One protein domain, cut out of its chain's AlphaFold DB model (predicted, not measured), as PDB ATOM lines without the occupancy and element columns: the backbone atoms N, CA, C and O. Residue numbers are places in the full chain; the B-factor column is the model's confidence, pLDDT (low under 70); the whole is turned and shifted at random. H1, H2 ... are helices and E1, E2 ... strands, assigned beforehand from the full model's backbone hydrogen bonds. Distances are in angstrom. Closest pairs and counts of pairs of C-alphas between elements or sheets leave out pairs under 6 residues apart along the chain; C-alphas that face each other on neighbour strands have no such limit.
ATOM      1  N   CYS A  69      34.226  43.425 -44.401       64.88
ATOM      2  CA  CYS A  69      34.673  44.310 -45.462       64.88
ATOM      3  C   CYS A  69      35.575  45.402 -44.888       64.88
ATOM      4  O   CYS A  69      36.205  46.111 -45.654       64.88
ATOM      5  N   SER A  70      35.633  45.546 -43.561       76.00
ATOM      6  CA  SER A  70      36.627  46.308 -42.836       76.00
ATOM      7  C   SER A  70      36.985  45.647 -41.503       76.00
ATOM      8  O   SER A  70      36.106  45.279 -40.725       76.00
ATOM      9  N   VAL A  71      38.282  45.549 -41.213       81.88
ATOM     10  CA  VAL A  71      38.803  45.146 -39.898       81.88
ATOM     11  C   VAL A  71      39.524  46.335 -39.278       81.88
ATOM     12  O   VAL A  71      40.331  46.989 -39.940       81.88
ATOM     13  N   GLN A  72      39.236  46.624 -38.008       85.25
ATOM     14  CA  GLN A  72      40.022  47.570 -37.219       85.25
ATOM     15  C   GLN A  72      41.115  46.817 -36.471       85.25
ATOM     16  O   GLN A  72      40.832  45.994 -35.605       85.25
ATOM     17  N   VAL A  73      42.366  47.125 -36.789       86.25
ATOM     18  CA  VAL A  73      43.539  46.556 -36.126       86.25
ATOM     19  C   VAL A  73      44.176  47.645 -35.265       86.25
ATOM     20  O   VAL A  73      44.380  48.753 -35.769       86.25
ATOM     21  N   PRO A  74      44.518  47.389 -33.991       91.19
ATOM     22  CA  PRO A  74      45.314  48.326 -33.207       91.19
ATOM     23  C   PRO A  74      46.596  48.699 -33.956       91.19
ATOM     24  O   PRO A  74      47.293  47.831 -34.485       91.19
ATOM     25  N   LYS A  75      46.915  49.992 -34.007       87.62
ATOM     26  CA  LYS A  75      48.026  50.522 -34.808       87.62
ATOM     27  C   LYS A  75      49.353  49.849 -34.455       87.62
ATOM     28  O   LYS A  75      50.091  49.463 -35.354       87.62
ATOM     29  N   ASP A  76      49.615  49.660 -33.167       88.12
ATOM     30  CA  ASP A  76      50.852  49.041 -32.685       88.12
ATOM     31  C   ASP A  76      50.960  47.570 -33.113       88.12
ATOM     32  O   ASP A  76      52.042  47.099 -33.456       88.12
ATOM     33  N   LEU A  77      49.831  46.851 -33.161       89.75
ATOM     34  CA  LEU A  77      49.785  45.466 -33.629       89.75
ATOM     35  C   LEU A  77      50.028  45.379 -35.139       89.75
ATOM     36  O   LEU A  77      50.797  44.540 -35.596       89.75
ATOM     37  N   TYR A  78      49.405  46.271 -35.909       87.31
ATOM     38  CA  TYR A  78      49.598  46.333 -37.355       87.31
ATOM     39  C   TYR A  78      51.049  46.678 -37.724       87.31
ATOM     40  O   TYR A  78      51.636  46.046 -38.598       87.31
ATOM     41  N   LEU A  79      51.649  47.650 -37.024       85.56
ATOM     42  CA  LEU A  79      53.060  48.006 -37.193       85.56
ATOM     43  C   LEU A  79      53.981  46.840 -36.833       85.56
ATOM     44  O   LEU A  79      54.930  46.582 -37.562       85.56
ATOM     45  N   LYS A  80      53.663  46.087 -35.777       88.06
ATOM     46  CA  LYS A  80      54.411  44.878 -35.426       88.06
ATOM     47  C   LYS A  80      54.375  43.831 -36.546       88.06
ATOM     48  O   LYS A  80      55.416  43.289 -36.896       88.06
ATOM     49  N   TYR A  81      53.210  43.568 -37.141       85.81
ATOM     50  CA  TYR A  81      53.110  42.629 -38.269       85.81
ATOM     51  C   TYR A  81      53.872  43.102 -39.508       85.81
ATOM     52  O   TYR A  81      54.417  42.287 -40.253       85.81
ATOM     53  N   LEU A  82      53.941  44.413 -39.713       84.06
ATOM     54  CA  LEU A  82      54.760  45.004 -40.760       84.06
ATOM     55  C   LEU A  82      56.259  44.853 -40.498       84.06
ATOM     56  O   LEU A  82      56.970  44.419 -41.394       84.06
ATOM     57  N   GLU A  83      56.734  45.139 -39.283       83.50
ATOM     58  CA  GLU A  83      58.140  44.938 -38.889       83.50
ATOM     59  C   GLU A  83      58.572  43.466 -39.005       83.50
ATOM     60  O   GLU A  83      59.733  43.167 -39.299       83.50
ATOM     61  N   GLU A  84      57.633  42.538 -38.803       83.81
ATOM     62  CA  GLU A  84      57.825  41.099 -39.007       83.81
ATOM     63  C   GLU A  84      57.787  40.686 -40.495       83.81
ATOM     64  O   GLU A  84      58.058  39.530 -40.811       83.81
ATOM     65  N   GLY A  85      57.497  41.614 -41.419       83.81
ATOM     66  CA  GLY A  85      57.427  41.362 -42.863       83.81
ATOM     67  C   GLY A  85      56.213  40.534 -43.295       83.81
ATOM     68  O   GLY A  85      56.204  39.993 -44.396       83.81
ATOM     69  N   LEU A  86      55.192  40.410 -42.439       82.12
ATOM     70  CA  LEU A  86      54.022  39.562 -42.700       82.12
ATOM     71  C   LEU A  86      53.034  40.194 -43.682       82.12
ATOM     72  O   LEU A  86      52.266  39.484 -44.323       82.12
ATOM     73  N   LEU A  87      53.024  41.526 -43.768       81.62
ATOM     74  CA  LEU A  87      52.060  42.268 -44.582       81.62
ATOM     75  C   LEU A  87      52.694  42.855 -45.849       81.62
ATOM     76  O   LEU A  87      52.023  42.946 -46.870       81.62
ATOM     77  N   ASP A  88      53.980  43.208 -45.814       80.56
ATOM     78  CA  ASP A  88      54.700  43.786 -46.948       80.56
ATOM     79  C   ASP A  88      55.891  42.906 -47.334       80.56
ATOM     80  O   ASP A  88      56.929  42.909 -46.675       80.56
ATOM     81  N   GLN A  89      55.755  42.173 -48.442       77.62
ATOM     82  CA  GLN A  89      56.821  41.316 -48.973       77.62
ATOM     83  C   GLN A  89      58.063  42.103 -49.420       77.62
ATOM     84  O   GLN A  89      59.142  41.526 -49.557       77.62
ATOM     85  N   SER A  90      57.922  43.405 -49.682       79.44
ATOM     86  CA  SER A  90      59.047  44.274 -50.038       79.44
ATOM     87  C   SER A  90      59.786  44.818 -48.811       79.44
ATOM     88  O   SER A  90      60.882  45.372 -48.946       79.44
ATOM     89  N   HIS A  91      59.227  44.628 -47.614       82.56
ATOM     90  CA  HIS A  91      59.817  45.096 -46.376       82.56
ATOM     91  C   HIS A  91      60.968  44.201 -45.904       82.56
ATOM     92  O   HIS A  91      60.932  42.973 -45.982       82.56
ATOM     93  N   THR A  92      62.014  44.829 -45.365       84.75
ATOM     94  CA  THR A  92      63.127  44.114 -44.735       84.75
ATOM     95  C   THR A  92      62.834  43.922 -43.253       84.75
ATOM     96  O   THR A  92      62.857  44.895 -42.504       84.75
ATOM     97  N   ILE A  93      62.626  42.671 -42.833       86.00
ATOM     98  CA  ILE A  93      62.313  42.293 -41.445       86.00
ATOM     99  C   ILE A  93      63.234  43.005 -40.439       86.00
ATOM    100  O   ILE A  93      64.464  42.984 -40.567       86.00
ATOM    101  N   GLY A  94      62.626  43.597 -39.410       78.88
ATOM    102  CA  GLY A  94      63.315  44.297 -38.323       78.88
ATOM    103  C   GLY A  94      63.696  45.749 -38.626       78.88
ATOM    104  O   GLY A  94      64.303  46.395 -37.769       78.88
ATOM    105  N   GLN A  95      63.364  46.277 -39.808       82.44
ATOM    106  CA  GLN A  95      63.408  47.717 -40.054       82.44
ATOM    107  C   GLN A  95      62.088  48.363 -39.610       82.44
ATOM    108  O   GLN A  95      61.024  47.791 -39.812       82.44
ATOM    109  N   PRO A  96      62.108  49.561 -39.016       79.94
ATOM    110  CA  PRO A  96      60.870  50.277 -38.741       79.94
ATOM    111  C   PRO A  96      60.221  50.721 -40.059       79.94
ATOM    112  O   PRO A  96      60.900  51.231 -40.953       79.94
ATOM    113  N   HIS A  97      58.903  50.571 -40.173       77.50
ATOM    114  CA  HIS A  97      58.146  51.142 -41.288       77.50
ATOM    115  C   HIS A  97      57.941  52.652 -41.094       77.50
ATOM    116  O   HIS A  97      57.485  53.089 -40.033       77.50
ATOM    117  N   ASP A  98      58.210  53.457 -42.128       83.12
ATOM    118  CA  ASP A  98      57.756  54.851 -42.137       83.12
ATOM    119  C   ASP A  98      56.223  54.869 -42.278       83.12
ATOM    120  O   ASP A  98      55.635  54.175 -43.111       83.12
ATOM    121  N   LEU A  99      55.553  55.698 -41.476       77.69
ATOM    122  CA  LEU A  99      54.108  55.918 -41.572       77.69
ATOM    123  C   LEU A  99      53.695  56.456 -42.950       77.69
ATOM    124  O   LEU A  99      52.546  56.284 -43.352       77.69
ATOM    125  N   LYS A 100      54.610  57.100 -43.680       80.81
ATOM    126  CA  LYS A 100      54.364  57.505 -45.071       80.81
ATOM    127  C   LYS A 100      54.318  56.313 -46.020       80.81
ATOM    128  O   LYS A 100      53.437  56.261 -46.875       80.81
ATOM    129  N   ASP A 101      55.214  55.349 -45.836       79.00
ATOM    130  CA  ASP A 101      55.250  54.125 -46.640       79.00
ATOM    131  C   ASP A 101      54.021  53.263 -46.352       79.00
ATOM    132  O   ASP A 101      53.433  52.694 -47.266       79.00
ATOM    133  N   LEU A 102      53.559  53.268 -45.099       79.62
ATOM    134  CA  LEU A 102      52.308  52.643 -44.681       79.62
ATOM    135  C   LEU A 102      51.091  53.184 -45.440       79.62
ATOM    136  O   LEU A 102      50.243  52.418 -45.894       79.62
ATOM    137  N   GLU A 103      50.986  54.507 -45.570       80.62
ATOM    138  CA  GLU A 103      49.872  55.134 -46.281       80.62
ATOM    139  C   GLU A 103      49.907  54.799 -47.781       80.62
ATOM    140  O   GLU A 103      48.861  54.575 -48.393       80.62
ATOM    141  N   ILE A 104      51.105  54.723 -48.366       80.94
ATOM    142  CA  ILE A 104      51.302  54.317 -49.763       80.94
ATOM    143  C   ILE A 104      50.921  52.844 -49.949       80.94
ATOM    144  O   ILE A 104      50.132  52.541 -50.844       80.94
ATOM    145  N   PHE A 105      51.412  51.961 -49.077       79.44
ATOM    146  CA  PHE A 105      51.127  50.526 -49.074       79.44
ATOM    147  C   PHE A 105      49.624  50.243 -48.963       79.44
ATOM    148  O   PHE A 105      49.050  49.485 -49.747       79.44
ATOM    149  N   LEU A 106      48.950  50.916 -48.025       81.94
ATOM    150  CA  LEU A 106      47.509  50.767 -47.842       81.94
ATOM    151  C   LEU A 106      46.733  51.206 -49.086       81.94
ATOM    152  O   LEU A 106      45.740  50.569 -49.419       81.94
ATOM    153  N   ARG A 107      47.189  52.250 -49.792       79.12
ATOM    154  CA  ARG A 107      46.565  52.734 -51.036       79.12
ATOM    155  C   ARG A 107      46.868  51.855 -52.254       79.12
ATOM    156  O   ARG A 107      46.057  51.845 -53.179       79.12
ATOM    157  N   SER A 108      48.007  51.162 -52.296       76.62
ATOM    158  CA  SER A 108      48.417  50.361 -53.458       76.62
ATOM    159  C   SER A 108      47.743  48.992 -53.528       76.62
ATOM    160  O   SER A 108      47.513  48.493 -54.626       76.62
ATOM    161  N   ASN A 109      47.376  48.398 -52.389       64.88
ATOM    162  CA  ASN A 109      46.943  46.995 -52.320       64.88
ATOM    163  C   ASN A 109      45.440  46.759 -52.533       64.88
ATOM    164  O   ASN A 109      44.884  45.803 -52.004       64.88
ATOM    165  N   ALA A 110      44.762  47.614 -53.307       57.03
ATOM    166  CA  ALA A 110      43.314  47.513 -53.554       57.03
ATOM    167  C   ALA A 110      42.448  47.480 -52.271       57.03
ATOM    168  O   ALA A 110      41.285  47.080 -52.288       57.03
ATOM    169  N   SER A 111      43.011  47.943 -51.159       61.69
ATOM    170  CA  SER A 111      42.352  48.119 -49.874       61.69
ATOM    171  C   SER A 111      42.160  49.610 -49.596       61.69
ATOM    172  O   SER A 111      43.035  50.427 -49.867       61.69
ATOM    173  N   HIS A 112      41.019  50.005 -49.042       71.06
ATOM    174  CA  HIS A 112      40.868  51.332 -48.456       71.06
ATOM    175  C   HIS A 112      41.353  51.269 -47.006       71.06
ATOM    176  O   HIS A 112      40.630  50.847 -46.109       71.06
ATOM    177  N   GLY A 113      42.608  51.653 -46.777       75.69
ATOM    178  CA  GLY A 113      43.138  51.824 -45.427       75.69
ATOM    179  C   GLY A 113      42.816  53.212 -44.871       75.69
ATOM    180  O   GLY A 113      43.189  54.212 -45.484       75.69
ATOM    181  N   LEU A 114      42.165  53.295 -43.709       80.88
ATOM    182  CA  LEU A 114      42.049  54.535 -42.934       80.88
ATOM    183  C   LEU A 114      42.900  54.427 -41.670       80.88
ATOM    184  O   LEU A 114      42.702  53.537 -40.845       80.88
ATOM    185  N   ILE A 115      43.844  55.353 -41.513       83.56
ATOM    186  CA  ILE A 115      44.698  55.429 -40.328       83.56
ATOM    187  C   ILE A 115      44.013  56.337 -39.303       83.56
ATOM    188  O   ILE A 115      43.866  57.540 -39.520       83.56
ATOM    189  N   HIS A 116      43.615  55.767 -38.170       84.81
ATOM    190  CA  HIS A 116      43.167  56.501 -36.988       84.81
ATOM    191  C   HIS A 116      44.330  56.635 -35.983       84.81
ATOM    192  O   HIS A 116      45.340  55.938 -36.104       84.81
ATOM    193  N   PRO A 117      44.229  57.511 -34.962       87.50
ATOM    194  CA  PRO A 117      45.305  57.699 -33.984       87.50
ATOM    195  C   PRO A 117      45.751  56.407 -33.282       87.50
ATOM    196  O   PRO A 117      46.942  56.240 -33.028       87.50
ATOM    197  N   HIS A 118      44.810  55.495 -33.016       88.25
ATOM    198  CA  HIS A 118      45.053  54.258 -32.265       88.25
ATOM    199  C   HIS A 118      44.805  52.975 -33.062       88.25
ATOM    200  O   HIS A 118      45.328  51.931 -32.689       88.25
ATOM    201  N   ASN A 119      44.062  53.048 -34.169       89.06
ATOM    202  CA  ASN A 119      43.652  51.891 -34.963       89.06
ATOM    203  C   ASN A 119      43.908  52.143 -36.452       89.06
ATOM    204  O   ASN A 119      43.913  53.284 -36.909       89.06
ATOM    205  N   ILE A 120      44.056  51.075 -37.219       86.44
ATOM    206  CA  ILE A 120      44.071  51.084 -38.678       86.44
ATOM    207  C   ILE A 120      42.858  50.288 -39.134       86.44
ATOM    208  O   ILE A 120      42.696  49.126 -38.770       86.44
ATOM    209  N   THR A 121      41.996  50.927 -39.915       84.38
ATOM    210  CA  THR A 121      40.871  50.259 -40.562       84.38
ATOM    211  C   THR A 121      41.342  49.785 -41.927       84.38
ATOM    212  O   THR A 121      41.625  50.617 -42.786       84.38
ATOM    213  N   VAL A 122      41.434  48.474 -42.130       81.94
ATOM    214  CA  VAL A 122      41.749  47.872 -43.432       81.94
ATOM    215  C   VAL A 122      40.442  47.419 -44.057       81.94
ATOM    216  O   VAL A 122      39.802  46.513 -43.530       81.94
ATOM    217  N   GLN A 123      40.026  48.066 -45.146       80.50
ATOM    218  CA  GLN A 123      38.832  47.687 -45.895       80.50
ATOM    219  C   GLN A 123      39.197  47.050 -47.230       80.50
ATOM    220  O   GLN A 123      39.844  47.683 -48.062       80.50
ATOM    221  N   THR A 124      38.751  45.820 -47.464       67.38
ATOM    222  CA  THR A 124      38.919  45.150 -48.757       67.38
ATOM    223  C   THR A 124      37.908  45.722 -49.746       67.38
ATOM    224  O   THR A 124      36.700  45.708 -49.495       67.38
ATOM    225  N   VAL A 125      38.377  46.251 -50.879       56.62
ATOM    226  CA  VAL A 125      37.484  46.787 -51.912       56.62
ATOM    227  C   VAL A 125      36.974  45.639 -52.774       56.62
ATOM    228  O   VAL A 125      37.576  45.275 -53.778       56.62
ATOM    229  N   LEU A 126      35.816  45.088 -52.406       51.03
ATOM    230  CA  LEU A 126      35.137  44.038 -53.180       51.03
ATOM    231  C   LEU A 126      34.565  44.538 -54.524       51.03
ATOM    232  O   LEU A 126      34.046  43.758 -55.313       51.03
ATOM    233  N   ALA A 127      34.651  45.841 -54.804       42.53
ATOM    234  CA  ALA A 127      34.042  46.478 -55.969       42.53
ATOM    235  C   ALA A 127      34.911  46.456 -57.242       42.53
ATOM    236  O   ALA A 127      34.608  47.194 -58.178       42.53
ATOM    237  N   ILE A 128      35.980  45.653 -57.311       42.53
ATOM    238  CA  ILE A 128      36.766  45.506 -58.545       42.53
ATOM    239  C   ILE A 128      36.109  44.421 -59.417       42.53
ATOM    240  O   ILE A 128      36.265  43.232 -59.122       42.53
TER     241      ILE A 128
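Overview. This is residues 69 to 128 of the 344 residues of the protein "Predicted protein" of Laccaria bicolor (strain S238N-H82 / ATCC MYA-4686) (UniProt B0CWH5). A small sheet of three antiparallel strands forms a wall with two helices over one face and the other face bare; H2 runs along the edge strand E2, while H1 stands up from the sheet. A long loop, residues 84 to 98, joins the two helices at the end of the domain away from the strands. The printed part has 60 residues with two named helices and three named strands, in the order E1 H1 H2 E2 E3 along the chain; the sheet's order is E1 E3 E2, and the class is mixed, helices and strands. The whole is compact, with a radius of gyration of the C-alphas of 11.2 A and spans of 34 by 24 by 18 A.

Arrangement. Look first at the inner strand E3, residues 119 to 124. On one side of it is E1, residues 70 to 74, antiparallel at 155 degrees; find N 71 and O 122 within hydrogen-bond range at 2.9 A, and N 120 and O 73 at 2.8 A. On the other side is E2, residues 111 to 115, antiparallel at 167 degrees, with N 112 and O 123 at 2.8 A; E2 and E3 form a hairpin. H2, residues 99 to 108, is on the sheet at a height of 7.6 A and only just over E2, where 3 of its C-alphas fall. On the local plane its line and that of E2 stand at 3 degrees, along the strands; their closest C-alphas, those of Leu 106 and Gly 113, are 5.1 A apart. H1, residues 75 to 83, is on the same face at a height of 8.0 A, but stands up from the sheet, its line rising 89 degrees out of the local plane. Its closest C-alpha pair with E3 is Lys 75 and Asn 119, 4.6 A apart. H1 and H2 are apart, and together with the sheet they make two layers, helices on one face of a sheet. E1, H1 H2 and E2 make a split strand-helix-strand unit, two strands running the same way with E3 between them, and its crossover is right-handed. In H1 and H2 every O i to N i+4 pair is within hydrogen-bond range.

Along the chain. Find C-alpha 70 at (36.627, 46.308, -42.836); from there E1 runs 13.1 A to C-alpha 74, and H1 follows, 12.3 A from C-alpha 75 to 83. H2 begins at C-alpha 99, at (54.108, 55.918, -41.572), and is 14.3 A long to C-alpha 108. E2 spans 12.3 A from C-alpha 111 to 115, and E3 runs 16.1 A from C-alpha 119 to C-alpha 124 at (38.919, 45.150, -48.757).

Size, cuts and confidence. The two C-alphas farthest apart are those of Gly 94 and Ala 127, 34.2 A. The printed part has no cut; the link from H1 to H2 is long, with 15 residues, and the other links are tight. The mean pLDDT of the printed part is 78.7, and it is under 70 at residue 69, residues 109 to 111 and residues 124 to 128.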